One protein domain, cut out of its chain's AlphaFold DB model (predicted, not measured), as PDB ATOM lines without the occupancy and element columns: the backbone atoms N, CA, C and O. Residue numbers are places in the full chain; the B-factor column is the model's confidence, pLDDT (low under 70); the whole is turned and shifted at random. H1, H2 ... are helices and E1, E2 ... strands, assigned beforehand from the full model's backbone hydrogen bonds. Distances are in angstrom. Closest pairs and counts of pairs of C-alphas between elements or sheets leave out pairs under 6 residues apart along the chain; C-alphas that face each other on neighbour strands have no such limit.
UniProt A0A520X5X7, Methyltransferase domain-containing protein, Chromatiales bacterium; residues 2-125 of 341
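Overview. This is residues 2 to 125 of the 341 residues of the protein "Methyltransferase domain-containing protein" of Chromatiales bacterium (UniProt A0A520X5X7). This is a long helical hairpin, H2 and H3 side by side, with a small head at the end where H2 begins; the head holds the sheet E1 E2 E3, the short helix H1 and the loop of residues 8 to 23. The hairpin makes most of the longest axis, H3 stops short of the head, and the short helix H4 lies near the beginning of H2 after a long link. The printed part has 124 residues, with four named helices and three named strands in the order H1 E1 E2 E3 H2 H3 H4, and its class is mostly helix. The sheet's order is E1 - E2 - E3, all antiparallel. The whole is extended, with a radius of gyration of the C-alphas of 21.1 A, and elongated, spanning 67 by 35 by 21 A.

Arrangement. Begin with H1, residues 2 to 7, and go on through a long link of 16 residues to E1, residues 24 to 27. On the way, residues 19 to 20 pair antiparallel with residues 25 to 26 of E1. Next come E2, residues 32 to 37, and E3, residues 40 to 43; the three strands form a meander, each strand the antiparallel neighbour of the one before. E1 and E2 are a hairpin with 157 degrees between their directions; look for N 25 and O 34, 2.8 A apart, and N 27 and O 32, 2.9 A apart, within hydrogen-bond range. E2 and E3 are a hairpin at 148 degrees, with N 37 and O 40 2.8 A apart, within hydrogen-bond range. The pairing is staggered: E2 pairs with E1 over residues 32 to 35 and with E3 over residues 36 to 37. H1 is not on this sheet. After a tight link you reach H2, residues 47 to 75, which only grazes the sheet with its residues 47 to 51; the closest C-alphas of E2 and H2 are those of Phe 34 and Pro 47, 5.9 A apart. H2 and H3, residues 83 to 106, are a helical hairpin: they touch, with residues 62 to 73 of H2 alone, at a shallow tilt of 19 degrees, opposite ways. Their closest C-alphas are those of Ile 69 and Lys 93, 5.8 A apart. H3 is apart from E1, E2 and E3. H4, residues 119 to 123, is close to H2 but not clearly touching; the C-alphas of Ala 49 and Tyr 122, the closest, are 5.8 A apart. In H2 and H3 every O i to N i+4 pair is within hydrogen-bond range; in H1 0 of 2 are, beside 2 of 3 O i to N i+3 pairs, and in H4 0 of 1, beside 1 of 2.

Along the chain. Find C-alpha 2 at (130.805, 202.756, 181.151), where H1 begins. E2, the longest strand, runs 16.0 A from C-alpha 32 to C-alpha 37; E1 is 10.1 A long and E3 9.1 A. Find C-alpha 47 at (146.623, 194.502, 170.096); from there H2 runs 42.3 A to C-alpha 75. H3 runs back 34.6 A, from C-alpha 83 to C-alpha 106 at (132.981, 179.537, 169.681). H1 measures 9.2 A and H4 7.0 A.

Size, cuts and confidence. The two C-alphas farthest apart are those of Ala 29 and Asp 80, 67.3 A. The printed part has no cut. The long links are H1 to E1 and H3 to H4, the latter of 12 residues. The mean pLDDT of the printed part is 88.2; residue 2 and residues 112 to 125 are under 70, and H4 has a mean of 47.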
ATOM      1  N   THR A   2     130.258 201.435 180.772       64.31
ATOM      2  CA  THR A   2     130.805 202.756 181.151       64.31
ATOM      3  C   THR A   2     131.719 202.726 182.383       64.31
ATOM      4  O   THR A   2     132.724 203.430 182.403       64.31
ATOM      5  N   GLU A   3     131.412 201.888 183.381       80.25
ATOM      6  CA  GLU A   3     132.253 201.734 184.578       80.25
ATOM      7  C   GLU A   3     133.585 201.034 184.268       80.25
ATOM      8  O   GLU A   3     134.641 201.562 184.610       80.25
ATOM      9  N   LEU A   4     133.564 199.909 183.537       90.00
ATOM     10  CA  LEU A   4     134.780 199.198 183.122       90.00
ATOM     11  C   LEU A   4     135.746 200.100 182.345       90.00
ATOM     12  O   LEU A   4     136.942 200.091 182.615       90.00
ATOM     13  N   ILE A   5     135.241 200.902 181.404       87.12
ATOM     14  CA  ILE A   5     136.067 201.806 180.586       87.12
ATOM     15  C   ILE A   5     136.857 202.784 181.462       87.12
ATOM     16  O   ILE A   5     138.030 203.039 181.190       87.12
ATOM     17  N   ALA A   6     136.244 203.309 182.527       89.19
ATOM     18  CA  ALA A   6     136.908 204.225 183.454       89.19
ATOM     19  C   ALA A   6     138.064 203.560 184.223       89.19
ATOM     20  O   ALA A   6     138.953 204.254 184.718       89.19
ATOM     21  N   LEU A   7     138.067 202.227 184.297       93.81
ATOM     22  CA  LEU A   7     139.113 201.432 184.930       93.81
ATOM     23  C   LEU A   7     140.225 201.033 183.967       93.81
ATOM     24  O   LEU A   7     141.239 200.535 184.432       93.81
ATOM     25  N   LEU A   8     140.086 201.233 182.657       96.62
ATOM     26  CA  LEU A   8     141.105 200.811 181.700       96.62
ATOM     27  C   LEU A   8     142.189 201.880 181.506       96.62
ATOM     28  O   LEU A   8     141.921 203.068 181.316       96.62
ATOM     29  N   ALA A   9     143.438 201.426 181.483       97.06
ATOM     30  CA  ALA A   9     144.612 202.182 181.072       97.06
ATOM     31  C   ALA A   9     145.237 201.555 179.824       97.06
ATOM     32  O   ALA A   9     145.118 200.355 179.578       97.06
ATOM     33  N   CYS A  10     145.936 202.363 179.028       96.50
ATOM     34  CA  CYS A  10     146.639 201.857 177.855       96.50
ATOM     35  C   CYS A  10     147.769 200.886 178.259       96.50
ATOM     36  O   CYS A  10     148.752 201.345 178.840       96.50
ATOM     37  N   PRO A  11     147.744 199.595 177.873       94.81
ATOM     38  CA  PRO A  11     148.782 198.617 178.233       94.81
ATOM     39  C   PRO A  11     150.165 198.903 177.622       94.81
ATOM     40  O   PRO A  11     151.148 198.230 177.943       94.81
ATOM     41  N   ARG A  12     150.266 199.868 176.697       93.38
ATOM     42  CA  ARG A  12     151.534 200.266 176.068       93.38
ATOM     43  C   ARG A  12     152.203 201.457 176.750       93.38
ATOM     44  O   ARG A  12     153.432 201.513 176.772       93.38
ATOM     45  N   CYS A  13     151.428 202.427 177.231       94.69
ATOM     46  CA  CYS A  13     151.958 203.698 177.742       94.69
ATOM     47  C   CYS A  13     151.387 204.127 179.100       94.69
ATOM     48  O   CYS A  13     151.699 205.225 179.559       94.69
ATOM     49  N   ASP A  14     150.545 203.292 179.714       94.19
ATOM     50  CA  ASP A  14     149.886 203.489 181.009       94.19
ATOM     51  C   ASP A  14     149.005 204.755 181.090       94.19
ATOM     52  O   ASP A  14     148.605 205.185 182.171       94.19
ATOM     53  N   LYS A  15     148.692 205.389 179.948       94.00
ATOM     54  CA  LYS A  15     147.881 206.615 179.899       94.00
ATOM     55  C   LYS A  15     146.385 206.322 179.944       94.00
ATOM     56  O   LYS A  15     145.906 205.351 179.358       94.00
ATOM     57  N   THR A  16     145.677 207.232 180.602       91.88
ATOM     58  CA  THR A  16     144.228 207.259 180.816       91.88
ATOM     59  C   THR A  16     143.696 208.685 180.567       91.88
ATOM     60  O   THR A  16     144.492 209.634 180.567       91.88
ATOM     61  N   PRO A  17     142.373 208.866 180.394       92.31
ATOM     62  CA  PRO A  17     141.403 207.821 180.058       92.31
ATOM     63  C   PRO A  17     141.598 207.332 178.616       92.31
ATOM     64  O   PRO A  17     142.193 208.025 177.786       92.31
ATOM     65  N   LEU A  18     141.099 206.134 178.322       94.50
ATOM     66  CA  LEU A  18     140.899 205.699 176.943       94.50
ATOM     67  C   LEU A  18     139.594 206.299 176.421       94.50
ATOM     68  O   LEU A  18     138.615 206.416 177.158       94.50
ATOM     69  N   GLU A  19     139.569 206.676 175.150       93.69
ATOM     70  CA  GLU A  19     138.313 207.009 174.486       93.69
ATOM     71  C   GLU A  19     137.602 205.710 174.137       93.69
ATOM     72  O   GLU A  19     138.230 204.804 173.597       93.69
ATOM     73  N   SER A  20     136.314 205.595 174.443       85.25
ATOM     74  CA  SER A  20     135.562 204.386 174.111       85.25
ATOM     75  C   SER A  20     134.582 204.640 172.984       85.25
ATOM     76  O   SER A  20     133.801 205.588 173.031       85.25
ATOM     77  N   GLY A  21     134.614 203.749 172.002       84.19
ATOM     78  CA  GLY A  21     133.511 203.460 171.102       84.19
ATOM     79  C   GLY A  21     132.794 202.175 171.520       84.19
ATOM     80  O   GLY A  21     133.081 201.613 172.579       84.19
ATOM     81  N   GLU A  22     131.863 201.738 170.675       83.25
ATOM     82  CA  GLU A  22     131.077 200.507 170.856       83.25
ATOM     83  C   GLU A  22     131.943 199.243 170.746       83.25
ATOM     84  O   GLU A  22     131.840 198.365 171.593       83.25
ATOM     85  N   ASP A  23     132.858 199.203 169.769       88.88
ATOM     86  CA  ASP A  23     133.695 198.028 169.470       88.88
ATOM     87  C   ASP A  23     135.203 198.277 169.652       88.88
ATOM     88  O   ASP A  23     136.042 197.450 169.278       88.88
ATOM     89  N   ILE A  24     135.584 199.457 170.145       93.38
ATOM     90  CA  ILE A  24     136.985 199.884 170.176       93.38
ATOM     91  C   ILE A  24     137.260 200.822 171.343       93.38
ATOM     92  O   ILE A  24     136.431 201.654 171.707       93.38
ATOM     93  N   SER A  25     138.461 200.735 171.900       94.94
ATOM     94  CA  SER A  25     138.997 201.711 172.844       94.94
ATOM     95  C   SER A  25     140.256 202.345 172.258       94.94
ATOM     96  O   SER A  25     141.166 201.639 171.841       94.94
ATOM     97  N   HIS A  26     140.328 203.670 172.224       96.06
ATOM     98  CA  HIS A  26     141.416 204.422 171.608       96.06
ATOM     99  C   HIS A  26     142.279 205.125 172.660       96.06
ATOM    100  O   HIS A  26     141.785 205.830 173.543       96.06
ATOM    101  N   CYS A  27     143.601 204.979 172.553       96.62
ATOM    102  CA  CYS A  27     144.551 205.753 173.341       96.62
ATOM    103  C   CYS A  27     145.113 206.921 172.528       96.62
ATOM    104  O   CYS A  27     146.022 206.735 171.718       96.62
ATOM    105  N   LYS A  28     144.687 208.147 172.850       96.50
ATOM    106  CA  LYS A  28     145.206 209.384 172.237       96.50
ATOM    107  C   LYS A  28     146.717 209.580 172.390       96.50
ATOM    108  O   LYS A  28     147.351 210.193 171.540       96.50
ATOM    109  N   ALA A  29     147.306 209.092 173.483       95.81
ATOM    110  CA  ALA A  29     148.707 209.365 173.808       95.81
ATOM    111  C   ALA A  29     149.697 208.594 172.925       95.81
ATOM    112  O   ALA A  29     150.741 209.129 172.566       95.81
ATOM    113  N   CYS A  30     149.391 207.337 172.596       95.44
ATOM    114  CA  CYS A  30     150.219 206.526 171.698       95.44
ATOM    115  C   CYS A  30     149.550 206.231 170.351       95.44
ATOM    116  O   CYS A  30     150.156 205.539 169.539       95.44
ATOM    117  N   ASN A  31     148.347 206.767 170.122       95.62
ATOM    118  CA  ASN A  31     147.543 206.607 168.913       95.62
ATOM    119  C   ASN A  31     147.323 205.130 168.541       95.62
ATOM    120  O   ASN A  31     147.669 204.698 167.442       95.62
ATOM    121  N   ILE A  32     146.814 204.345 169.496       94.56
ATOM    122  CA  ILE A  32     146.548 202.908 169.322       94.56
ATOM    123  C   ILE A  32     145.102 202.604 169.646       94.56
ATOM    124  O   ILE A  32     144.576 203.079 170.654       94.56
ATOM    125  N   ASP A  33     144.538 201.740 168.816       95.25
ATOM    126  CA  ASP A  33     143.212 201.182 168.968       95.25
ATOM    127  C   ASP A  33     143.268 199.770 169.557       95.25
ATOM    128  O   ASP A  33     144.010 198.904 169.089       95.25
ATOM    129  N   PHE A  34     142.446 199.540 170.573       95.38
ATOM    130  CA  PHE A  34     142.229 198.260 171.233       95.38
ATOM    131  C   PHE A  34     140.833 197.758 170.841       95.38
ATOM    132  O   PHE A  34     139.844 198.359 171.264       95.38
ATOM    133  N   PRO A  35     140.716 196.711 170.008       95.38
ATOM    134  CA  PRO A  35     139.417 196.198 169.585       95.38
ATOM    135  C   PRO A  35     138.677 195.534 170.749       95.38
ATOM    136  O   PRO A  35     139.276 195.164 171.756       95.38
ATOM    137  N   HIS A  36     137.372 195.338 170.612       94.94
ATOM    138  CA  HIS A  36     136.603 194.469 171.497       94.94
ATOM    139  C   HIS A  36     136.319 193.152 170.767       94.94
ATOM    140  O   HIS A  36     135.867 193.139 169.624       94.94
ATOM    141  N   VAL A  37     136.618 192.023 171.406       94.56
ATOM    142  CA  VAL A  37     136.355 190.682 170.866       94.56
ATOM    143  C   VAL A  37     135.100 190.154 171.536       94.56
ATOM    144  O   VAL A  37     135.129 189.841 172.720       94.56
ATOM    145  N   ASP A  38     133.998 190.080 170.788       93.62
ATOM    146  CA  ASP A  38     132.681 189.707 171.332       93.62
ATOM    147  C   ASP A  38     132.261 190.605 172.518       93.62
ATOM    148  O   ASP A  38     131.771 190.138 173.542       93.62
ATOM    149  N   GLY A  39     132.539 191.910 172.420       93.38
ATOM    150  CA  GLY A  39     132.287 192.879 173.495       93.38
ATOM    151  C   GLY A  39     133.260 192.811 174.681       93.38
ATOM    152  O   GLY A  39     133.079 193.547 175.648       93.38
ATOM    153  N   ILE A  40     134.292 191.958 174.634       96.44
ATOM    154  CA  ILE A  40     135.358 191.892 175.646       96.44
ATOM    155  C   ILE A  40     136.523 192.799 175.210       96.44
ATOM    156  O   ILE A  40     137.095 192.556 174.142       96.44
ATOM    157  N   PRO A  41     136.939 193.805 176.003       96.88
ATOM    158  CA  PRO A  41     138.089 194.645 175.670       96.88
ATOM    159  C   PRO A  41     139.381 193.838 175.458       96.88
ATOM    160  O   PRO A  41     139.788 193.071 176.332       96.88
ATOM    161  N   TRP A  42     140.041 194.034 174.308       96.75
ATOM    162  CA  TRP A  42     141.305 193.391 173.926       96.75
ATOM    163  C   TRP A  42     142.507 194.284 174.260       96.75
ATOM    164  O   TRP A  42     143.056 195.012 173.428       96.75
ATOM    165  N   MET A  43     142.934 194.216 175.510       97.12
ATOM    166  CA  MET A  43     143.875 195.135 176.135       97.12
ATOM    167  C   MET A  43     145.301 194.568 176.179       97.12
ATOM    168  O   MET A  43     145.907 194.405 177.239       97.12
ATOM    169  N   PHE A  44     145.875 194.312 175.003       95.94
ATOM    170  CA  PHE A  44     147.283 193.925 174.841       95.94
ATOM    171  C   PHE A  44     148.123 195.096 174.337       95.94
ATOM    172  O   PHE A  44     147.661 195.855 173.497       95.94
ATOM    173  N   ALA A  45     149.384 195.213 174.772       93.69
ATOM    174  CA  ALA A  45     150.270 196.320 174.379       93.69
ATOM    175  C   ALA A  45     150.444 196.478 172.851       93.69
ATOM    176  O   ALA A  45     150.596 197.597 172.367       93.69
ATOM    177  N   GLU A  46     150.396 195.368 172.108       92.56
ATOM    178  CA  GLU A  46     150.343 195.343 170.641       92.56
ATOM    179  C   GLU A  46     149.091 194.555 170.202       92.56
ATOM    180  O   GLU A  46     149.170 193.346 169.949       92.56
ATOM    181  N   PRO A  47     147.910 195.199 170.149       93.12
ATOM    182  CA  PRO A  47     146.623 194.502 170.096       93.12
ATOM    183  C   PRO A  47     146.464 193.636 168.841       93.12
ATOM    184  O   PRO A  47     146.100 192.463 168.936       93.12
ATOM    185  N   TYR A  48     146.827 194.162 167.669       90.50
ATOM    186  CA  TYR A  48     146.732 193.427 166.405       90.50
ATOM    187  C   TYR A  48     147.756 192.296 166.273       90.50
ATOM    188  O   TYR A  48     147.471 191.291 165.626       90.50
ATOM    189  N   ALA A  49     148.934 192.437 166.892       88.62
ATOM    190  CA  ALA A  49     149.932 191.371 166.919       88.62
ATOM    191  C   ALA A  49     149.438 190.194 167.766       88.62
ATOM    192  O   ALA A  49     149.453 189.058 167.298       88.62
ATOM    193  N   ALA A  50     148.908 190.478 168.960       92.06
ATOM    194  CA  ALA A  50     148.310 189.460 169.817       92.06
ATOM    195  C   ALA A  50     147.125 188.758 169.127       92.06
ATOM    196  O   ALA A  50     147.019 187.534 169.193       92.06
ATOM    197  N   LEU A  51     146.259 189.500 168.416       91.31
ATOM    198  CA  LEU A  51     145.173 188.898 167.628       91.31
ATOM    199  C   LEU A  51     145.709 187.971 166.532       91.31
ATOM    200  O   LEU A  51     145.210 186.859 166.371       91.31
ATOM    201  N   GLY A  52     146.726 188.412 165.785       88.62
ATOM    202  CA  GLY A  52     147.370 187.601 164.752       88.62
ATOM    203  C   GLY A  52     147.960 186.305 165.310       88.62
ATOM    204  O   GLY A  52     147.749 185.234 164.739       88.62
ATOM    205  N   GLU A  53     148.631 186.379 166.460       89.56
ATOM    206  CA  GLU A  53     149.198 185.208 167.125       89.56
ATOM    207  C   GLU A  53     148.107 184.222 167.576       89.56
ATOM    208  O   GLU A  53     148.193 183.024 167.292       89.56
ATOM    209  N   TRP A  54     147.034 184.710 168.203       91.81
ATOM    210  CA  TRP A  54     145.917 183.861 168.623       91.81
ATOM    211  C   TRP A  54     145.161 183.221 167.457       91.81
ATOM    212  O   TRP A  54     144.764 182.059 167.555       91.81
ATOM    213  N   ARG A  55     145.030 183.919 166.322       90.06
ATOM    214  CA  ARG A  55     144.512 183.327 165.077       90.06
ATOM    215  C   ARG A  55     145.398 182.192 164.582       90.06
ATOM    216  O   ARG A  55     144.879 181.130 164.247       90.06
ATOM    217  N   GLY A  56     146.717 182.381 164.584       85.19
ATOM    218  CA  GLY A  56     147.669 181.324 164.237       85.19
ATOM    219  C   GLY A  56     147.524 180.101 165.148       85.19
ATOM    220  O   GLY A  56     147.421 178.972 164.664       85.19
ATOM    221  N   ARG A  57     147.413 180.320 166.465       88.50
ATOM    222  CA  ARG A  57     147.189 179.255 167.461       88.50
ATOM    223  C   ARG A  57     145.859 178.519 167.239       88.50
ATOM    224  O   ARG A  57     145.827 177.295 167.345       88.50
ATOM    225  N   LEU A  58     144.785 179.230 166.883       90.06
ATOM    226  CA  LEU A  58     143.495 178.630 166.518       90.06
ATOM    227  C   LEU A  58     143.590 177.788 165.242       90.06
ATOM    228  O   LEU A  58     143.143 176.642 165.232       90.06
ATOM    229  N   GLN A  59     144.185 178.324 164.175       87.62
ATOM    230  CA  GLN A  59     144.368 177.592 162.919       87.62
ATOM    231  C   GLN A  59     145.172 176.309 163.139       87.62
ATOM    232  O   GLN A  59     144.763 175.244 162.672       87.62
ATOM    233  N   PHE A  60     146.257 176.393 163.911       85.31
ATOM    234  CA  PHE A  60     147.067 175.238 164.277       85.31
ATOM    235  C   PHE A  60     146.259 174.193 165.063       85.31
ATOM    236  O   PHE A  60     146.259 173.022 164.685       85.31
ATOM    237  N   ALA A  61     145.496 174.600 166.083       88.44
ATOM    238  CA  ALA A  61     144.642 173.686 166.848       88.44
ATOM    239  C   ALA A  61     143.586 172.992 165.962       88.44
ATOM    240  O   ALA A  61     143.393 171.778 166.037       88.44
ATOM    241  N   LEU A  62     142.931 173.732 165.057       89.62
ATOM    242  CA  LEU A  62     141.965 173.164 164.107       89.62
ATOM    243  C   LEU A  62     142.627 172.213 163.098       89.62
ATOM    244  O   LEU A  62     142.008 171.226 162.689       89.62
ATOM    245  N   GLN A  63     143.865 172.495 162.690       86.75
ATOM    246  CA  GLN A  63     144.651 171.620 161.827       86.75
ATOM    247  C   GLN A  63     145.047 170.331 162.552       86.75
ATOM    248  O   GLN A  63     144.919 169.266 161.949       86.75
ATOM    249  N   GLN A  64     145.471 170.399 163.820       88.75
ATOM    250  CA  GLN A  64     145.782 169.218 164.636       88.75
ATOM    251  C   GLN A  64     144.570 168.288 164.752       88.75
ATOM    252  O   GLN A  64     144.683 167.114 164.411       88.75
ATOM    253  N   LEU A  65     143.394 168.831 165.084       93.50
ATOM    254  CA  LEU A  65     142.142 168.061 165.102       93.50
ATOM    255  C   LEU A  65     141.831 167.450 163.724       93.50
ATOM    256  O   LEU A  65     141.331 166.335 163.623       93.50
ATOM    257  N   GLY A  66     142.136 168.163 162.635       92.94
ATOM    258  CA  GLY A  66     142.004 167.635 161.276       92.94
ATOM    259  C   GLY A  66     142.931 166.458 160.968       92.94
ATOM    260  O   GLY A  66     142.492 165.500 160.336       92.94
ATOM    261  N   HIS A  67     144.185 166.516 161.422       94.12
ATOM    262  CA  HIS A  67     145.140 165.417 161.266       94.12
ATOM    263  C   HIS A  67     144.733 164.207 162.104       94.12
ATOM    264  O   HIS A  67     144.808 163.085 161.614       94.12
ATOM    265  N   GLU A  68     144.249 164.431 163.327       96.19
ATOM    266  CA  GLU A  68     143.728 163.374 164.196       96.19
ATOM    267  C   GLU A  68     142.542 162.652 163.543       96.19
ATOM    268  O   GLU A  68     142.566 161.431 163.418       96.19
ATOM    269  N   ILE A  69     141.559 163.392 163.014       98.19
ATOM    270  CA  ILE A  69     140.426 162.810 162.273       98.19
ATOM    271  C   ILE A  69     140.918 161.939 161.108       98.19
ATOM    272  O   ILE A  69     140.468 160.803 160.968       98.19
ATOM    273  N   ALA A  70     141.862 162.430 160.299       97.25
ATOM    274  CA  ALA A  70     142.416 161.670 159.176       97.25
ATOM    275  C   ALA A  70     143.186 160.411 159.631       97.25
ATOM    276  O   ALA A  70     143.093 159.364 158.986       97.25
ATOM    277  N   GLY A  71     143.913 160.493 160.749       97.75
ATOM    278  CA  GLY A  71     144.578 159.350 161.379       97.75
ATOM    279  C   GLY A  71     143.581 158.274 161.809       97.75
ATOM    280  O   GLY A  71     143.722 157.116 161.418       97.75
ATOM    281  N   LEU A  72     142.509 158.671 162.498       97.75
ATOM    282  CA  LEU A  72     141.429 157.771 162.922       97.75
ATOM    283  C   LEU A  72     140.731 157.109 161.721       97.75
ATOM    284  O   LEU A  72     140.402 155.925 161.760       97.75
ATOM    285  N   GLU A  73     140.526 157.833 160.616       98.12
ATOM    286  CA  GLU A  73     139.993 157.246 159.376       98.12
ATOM    287  C   GLU A  73     140.912 156.193 158.771       98.12
ATOM    288  O   GLU A  73     140.435 155.208 158.203       98.12
ATOM    289  N   GLN A  74     142.224 156.397 158.873       97.94
ATOM    290  CA  GLN A  74     143.193 155.422 158.408       97.94
ATOM    291  C   GLN A  74     143.218 154.185 159.312       97.94
ATOM    292  O   GLN A  74     143.247 153.070 158.791       97.94
ATOM    293  N   GLU A  75     143.136 154.356 160.634       96.56
ATOM    294  CA  GLU A  75     143.025 153.247 161.589       96.56
ATOM    295  C   GLU A  75     141.799 152.375 161.308       96.56
ATOM    296  O   GLU A  75     141.916 151.153 161.246       96.56
ATOM    297  N   LEU A  76     140.639 152.981 161.032       97.75
ATOM    298  CA  LEU A  76     139.390 152.260 160.746       97.75
ATOM    299  C   LEU A  76     139.433 151.379 159.486       97.75
ATOM    300  O   LEU A  76     138.562 150.521 159.316       97.75
ATOM    301  N   LYS A  77     140.427 151.554 158.606       97.25
ATOM    302  CA  LYS A  77     140.647 150.673 157.446       97.25
ATOM    303  C   LYS A  77     141.350 149.368 157.822       97.25
ATOM    304  O   LYS A  77     141.353 148.439 157.011       97.25
ATOM    305  N   ASN A  78     141.948 149.285 159.011       95.50
ATOM    306  CA  ASN A  78     142.594 148.074 159.490       95.50
ATOM    307  C   ASN A  78     141.546 146.980 159.760       95.50
ATOM    308  O   ASN A  78     140.664 147.130 160.607       95.50
ATOM    309  N   LYS A  79     141.659 145.861 159.035       93.69
ATOM    310  CA  LYS A  79     140.737 144.720 159.138       93.69
ATOM    311  C   LYS A  79     140.935 143.896 160.411       93.69
ATOM    312  O   LYS A  79     140.025 143.162 160.777       93.69
ATOM    313  N   ASP A  80     142.068 144.064 161.088       96.06
ATOM    314  CA  ASP A  80     142.423 143.320 162.299       96.06
ATOM    315  C   ASP A  80     141.931 144.008 163.588       96.06
ATOM    316  O   ASP A  80     142.170 143.522 164.694       96.06
ATOM    317  N   LEU A  81     141.226 145.145 163.480       95.88
ATOM    318  CA  LEU A  81     140.621 145.810 164.635       95.88
ATOM    319  C   LEU A  81     139.510 144.955 165.254       95.88
ATOM    320  O   LEU A  81     138.570 144.530 164.579       95.88
ATOM    321  N   SER A  82     139.561 144.789 166.577       96.56
ATOM    322  CA  SER A  82     138.456 144.183 167.323       96.56
ATOM    323  C   SER A  82     137.178 145.021 167.196       96.56
ATOM    324  O   SER A  82     137.223 146.243 167.016       96.56
ATOM    325  N   ALA A  83     136.013 144.384 167.347       95.94
ATOM    326  CA  ALA A  83     134.724 145.068 167.236       95.94
ATOM    327  C   ALA A  83     134.576 146.238 168.231       95.94
ATOM    328  O   ALA A  83     134.049 147.291 167.873       95.94
ATOM    329  N   LEU A  84     135.079 146.079 169.464       95.25
ATOM    330  CA  LEU A  84     135.042 147.137 170.479       95.25
ATOM    331  C   LEU A  84     135.995 148.288 170.140       95.25
ATOM    332  O   LEU A  84     135.598 149.444 170.253       95.25
ATOM    333  N   ALA A  85     137.213 147.990 169.676       94.69
ATOM    334  CA  ALA A  85     138.160 149.022 169.259       94.69
ATOM    335  C   ALA A  85     137.620 149.821 168.068       94.69
ATOM    336  O   ALA A  85     137.650 151.048 168.091       94.69
ATOM    337  N   LYS A  86     137.041 149.140 167.073       96.12
ATOM    338  CA  LYS A  86     136.402 149.791 165.928       96.12
ATOM    339  C   LYS A  86     135.269 150.723 166.365       96.12
ATOM    340  O   LYS A  86     135.262 151.888 165.982       96.12
ATOM    341  N   ARG A  87     134.358 150.244 167.222       95.19
ATOM    342  CA  ARG A  87     133.258 151.057 167.770       95.19
ATOM    343  C   ARG A  87     133.776 152.289 168.523       95.19
ATOM    344  O   ARG A  87     133.215 153.369 168.355       95.19
ATOM    345  N   ARG A  88     134.829 152.128 169.331       94.88
ATOM    346  CA  ARG A  88     135.488 153.224 170.057       94.88
ATOM    347  C   ARG A  88     136.029 154.278 169.094       94.88
ATOM    348  O   ARG A  88     135.625 155.429 169.163       94.88
ATOM    349  N   VAL A  89     136.861 153.870 168.134       95.56
ATOM    350  CA  VAL A  89     137.482 154.779 167.154       95.56
ATOM    351  C   VAL A  89     136.422 155.494 166.303       95.56
ATOM    352  O   VAL A  89     136.526 156.697 166.076       95.56
ATOM    353  N   GLU A  90     135.353 154.805 165.884       96.25
ATOM    354  CA  GLU A  90     134.232 155.426 165.159       96.25
ATOM    355  C   GLU A  90     133.507 156.496 165.988       96.25
ATOM    356  O   GLU A  90     133.144 157.550 165.455       96.25
ATOM    357  N   ARG A  91     133.268 156.230 167.280       95.88
ATOM    358  CA  ARG A  91     132.649 157.186 168.208       95.88
ATOM    359  C   ARG A  91     133.571 158.380 168.428       95.88
ATOM    360  O   ARG A  91     133.153 159.510 168.180       95.88
ATOM    361  N   TYR A  92     134.813 158.119 168.822       96.25
ATOM    362  CA  TYR A  92     135.816 159.134 169.103       96.25
ATOM    363  C   TYR A  92     136.009 160.070 167.905       96.25
ATOM    364  O   TYR A  92     135.903 161.285 168.055       96.25
ATOM    365  N   LYS A  93     136.124 159.531 166.680       97.56
ATOM    366  CA  LYS A  93     136.199 160.344 165.455       97.56
ATOM    367  C   LYS A  93     135.029 161.325 165.327       97.56
ATOM    368  O   LYS A  93     135.246 162.514 165.098       97.56
ATOM    369  N   LYS A  94     133.788 160.857 165.512       97.56
ATOM    370  CA  LYS A  94     132.589 161.719 165.459       97.56
ATOM    371  C   LYS A  94     132.628 162.809 166.533       97.56
ATOM    372  O   LYS A  94     132.196 163.939 166.280       97.56
ATOM    373  N   CYS A  95     133.135 162.488 167.722       97.56
ATOM    374  CA  CYS A  95     133.314 163.443 168.809       97.56
ATOM    375  C   CYS A  95     134.362 164.506 168.457       97.56
ATOM    376  O   CYS A  95     134.054 165.690 168.581       97.56
ATOM    377  N   VAL A  96     135.525 164.128 167.915       97.31
ATOM    378  CA  VAL A  96     136.573 165.065 167.457       97.31
ATOM    379  C   VAL A  96     136.069 165.962 166.315       97.31
ATOM    380  O   VAL A  96     136.245 167.181 166.356       97.31
ATOM    381  N   GLU A  97     135.348 165.416 165.328       98.19
ATOM    382  CA  GLU A  97     134.709 166.195 164.250       98.19
ATOM    383  C   GLU A  97     133.696 167.219 164.790       98.19
ATOM    384  O   GLU A  97     133.608 168.363 164.331       98.19
ATOM    385  N   SER A  98     132.886 166.808 165.767       98.19
ATOM    386  CA  SER A  98     131.926 167.689 166.434       98.19
ATOM    387  C   SER A  98     132.632 168.757 167.272       98.19
ATOM    388  O   SER A  98     132.286 169.935 167.172       98.19
ATOM    389  N   HIS A  99     133.663 168.374 168.029       97.44
ATOM    390  CA  HIS A  99     134.490 169.269 168.829       97.44
ATOM    391  C   HIS A  99     135.154 170.345 167.965       97.44
ATOM    392  O   HIS A  99     134.997 171.530 168.252       97.44
ATOM    393  N   ARG A 100     135.783 169.967 166.846       96.06
ATOM    394  CA  ARG A 100     136.404 170.909 165.902       96.06
ATOM    395  C   ARG A 100     135.425 171.986 165.426       96.06
ATOM    396  O   ARG A 100     135.757 173.169 165.437       96.06
ATOM    397  N   ARG A 101     134.200 171.596 165.048       97.06
ATOM    398  CA  ARG A 101     133.145 172.540 164.624       97.06
ATOM    399  C   ARG A 101     132.692 173.453 165.762       97.06
ATOM    400  O   ARG A 101     132.462 174.639 165.539       97.06
ATOM    401  N   LYS A 102     132.555 172.912 166.975       96.75
ATOM    402  CA  LYS A 102     132.179 173.675 168.174       96.75
ATOM    403  C   LYS A 102     133.243 174.709 168.534       96.75
ATOM    404  O   LYS A 102     132.891 175.863 168.747       96.75
ATOM    405  N   LEU A 103     134.516 174.313 168.519       94.88
ATOM    406  CA  LEU A 103     135.648 175.194 168.785       94.88
ATOM    407  C   LEU A 103     135.719 176.328 167.757       94.88
ATOM    408  O   LEU A 103     135.801 177.494 168.133       94.88
ATOM    409  N   GLN A 104     135.591 176.004 166.466       94.38
ATOM    410  CA  GLN A 104     135.555 177.007 165.400       94.38
ATOM    411  C   GLN A 104     134.382 177.985 165.558       94.38
ATOM    412  O   GLN A 104     134.553 179.185 165.369       94.38
ATOM    413  N   LYS A 105     133.189 177.493 165.921       95.50
ATOM    414  CA  LYS A 105     132.016 178.348 166.152       95.50
ATOM    415  C   LYS A 105     132.231 179.290 167.339       95.50
ATOM    416  O   LYS A 105     131.916 180.469 167.216       95.50
ATOM    417  N   LEU A 106     132.739 178.771 168.457       96.00
ATOM    418  CA  LEU A 106     132.981 179.537 169.681       96.00
ATOM    419  C   LEU A 106     134.029 180.636 169.461       96.00
ATOM    420  O   LEU A 106     133.828 181.761 169.894       96.00
ATOM    421  N   LEU A 107     135.108 180.331 168.735       95.06
ATOM    422  CA  LEU A 107     136.224 181.256 168.505       95.06
ATOM    423  C   LEU A 107     136.093 182.106 167.235       95.06
ATOM    424  O   LEU A 107     137.025 182.828 166.883       95.06
ATOM    425  N   ARG A 108     134.929 182.091 166.574       94.06
ATOM    426  CA  ARG A 108     134.635 182.978 165.438       94.06
ATOM    427  C   ARG A 108     134.945 184.459 165.731       94.06
ATOM    428  O   ARG A 108     135.463 185.108 164.826       94.06
ATOM    429  N   PRO A 109     134.698 185.010 166.942       92.44
ATOM    430  CA  PRO A 109     135.057 186.396 167.251       92.44
ATOM    431  C   PRO A 109     136.560 186.697 167.200       92.44
ATOM    432  O   PRO A 109     136.937 187.842 167.000       92.44
ATOM    433  N   VAL A 110     137.438 185.700 167.352       88.94
ATOM    434  CA  VAL A 110     138.897 185.886 167.214       88.94
ATOM    435  C   VAL A 110     139.310 185.896 165.736       88.94
ATOM    436  O   VAL A 110     140.274 186.559 165.349       88.94
ATOM    437  N   ASP A 111     138.544 185.211 164.886       76.31
ATOM    438  CA  ASP A 111     138.790 185.003 163.453       76.31
ATOM    439  C   ASP A 111     138.380 186.197 162.560       76.31
ATOM    440  O   ASP A 111     138.222 186.039 161.352       76.31
ATOM    441  N   VAL A 112     138.174 187.402 163.122       57.53
ATOM    442  CA  VAL A 112     137.672 188.566 162.358       57.53
ATOM    443  C   VAL A 112     138.493 188.788 161.082       57.53
ATOM    444  O   VAL A 112     139.708 189.006 161.127       57.53
ATOM    445  N   GLN A 113     137.807 188.714 159.940       50.41
ATOM    446  CA  GLN A 113     138.380 188.830 158.606       50.41
ATOM    447  C   GLN A 113     139.209 190.113 158.434       50.41
ATOM    448  O   GLN A 113     138.919 191.154 159.011       50.41
ATOM    449  N   SER A 114     140.230 189.993 157.582       44.75
ATOM    450  CA  SER A 114     141.084 191.053 157.037       44.75
ATOM    451  C   SER A 114     141.937 191.844 158.036       44.75
ATOM    452  O   SER A 114     141.605 192.963 158.389       44.75
ATOM    453  N   LEU A 115     143.129 191.337 158.359       46.25
ATOM    454  CA  LEU A 115     144.322 192.192 158.400       46.25
ATOM    455  C   LEU A 115     145.480 191.388 157.799       46.25
ATOM    456  O   LEU A 115     145.985 190.445 158.403       46.25
ATOM    457  N   GLN A 116     145.843 191.727 156.560       42.19
ATOM    458  CA  GLN A 116     147.053 191.243 155.900       42.19
ATOM    459  C   GLN A 116     148.260 191.920 156.560       42.19
ATOM    460  O   GLN A 116     148.697 192.983 156.131       42.19
ATOM    461  N   GLY A 117     148.772 191.334 157.637       48.41
ATOM    462  CA  GLY A 117     150.062 191.707 158.206       48.41
ATOM    463  C   GLY A 117     151.093 190.632 157.904       48.41
ATOM    464  O   GLY A 117     150.823 189.441 158.065       48.41
ATOM    465  N   ASN A 118     152.270 191.042 157.441       44.97
ATOM    466  CA  ASN A 118     153.353 190.125 157.119       44.97
ATOM    467  C   ASN A 118     153.893 189.500 158.421       44.97
ATOM    468  O   ASN A 118     154.302 190.226 159.328       44.97
ATOM    469  N   TYR A 119     153.877 188.167 158.513       45.84
ATOM    470  CA  TYR A 119     154.260 187.366 159.690       45.84
ATOM    471  C   TYR A 119     155.619 187.777 160.296       45.84
ATOM    472  O   TYR A 119     155.790 187.790 161.515       45.84
ATOM    473  N   GLU A 120     156.557 188.214 159.454       48.94
ATOM    474  CA  GLU A 120     157.897 188.656 159.858       48.94
ATOM    475  C   GLU A 120     157.913 189.970 160.662       48.94
ATOM    476  O   GLU A 120     158.758 190.138 161.541       48.94
ATOM    477  N   SER A 121     156.949 190.876 160.450       48.12
ATOM    478  CA  SER A 121     156.833 192.120 161.227       48.12
ATOM    479  C   SER A 121     156.315 191.875 162.649       48.12
ATOM    480  O   SER A 121     156.627 192.641 163.561       48.12
ATOM    481  N   TYR A 122     155.551 190.798 162.865       48.47
ATOM    482  CA  TYR A 122     154.978 190.458 164.170       48.47
ATOM    483  C   TYR A 122     156.012 189.870 165.139       48.47
ATOM    484  O   TYR A 122     155.969 190.170 166.329       48.47
ATOM    485  N   LEU A 123     157.000 189.123 164.636       45.44
ATOM    486  CA  LEU A 123     158.087 188.550 165.445       45.44
ATOM    487  C   LEU A 123     159.054 189.605 166.016       45.44
ATOM    488  O   LEU A 123     159.725 189.355 167.022       45.44
ATOM    489  N   ALA A 124     159.124 190.787 165.397       48.31
ATOM    490  CA  ALA A 124     159.981 191.891 165.831       48.31
ATOM    491  C   ALA A 124     159.373 192.740 166.968       48.31
ATOM    492  O   ALA A 124     160.074 193.564 167.564       48.31
ATOM    493  N   LEU A 125     158.084 192.559 167.283       46.28
ATOM    494  CA  LEU A 125     157.326 193.415 168.197       46.28
ATOM    495  C   LEU A 125     157.071 192.734 169.553       46.28
ATOM    496  O   LEU A 125     157.012 191.517 169.679       46.28
TER     497      LEU A 125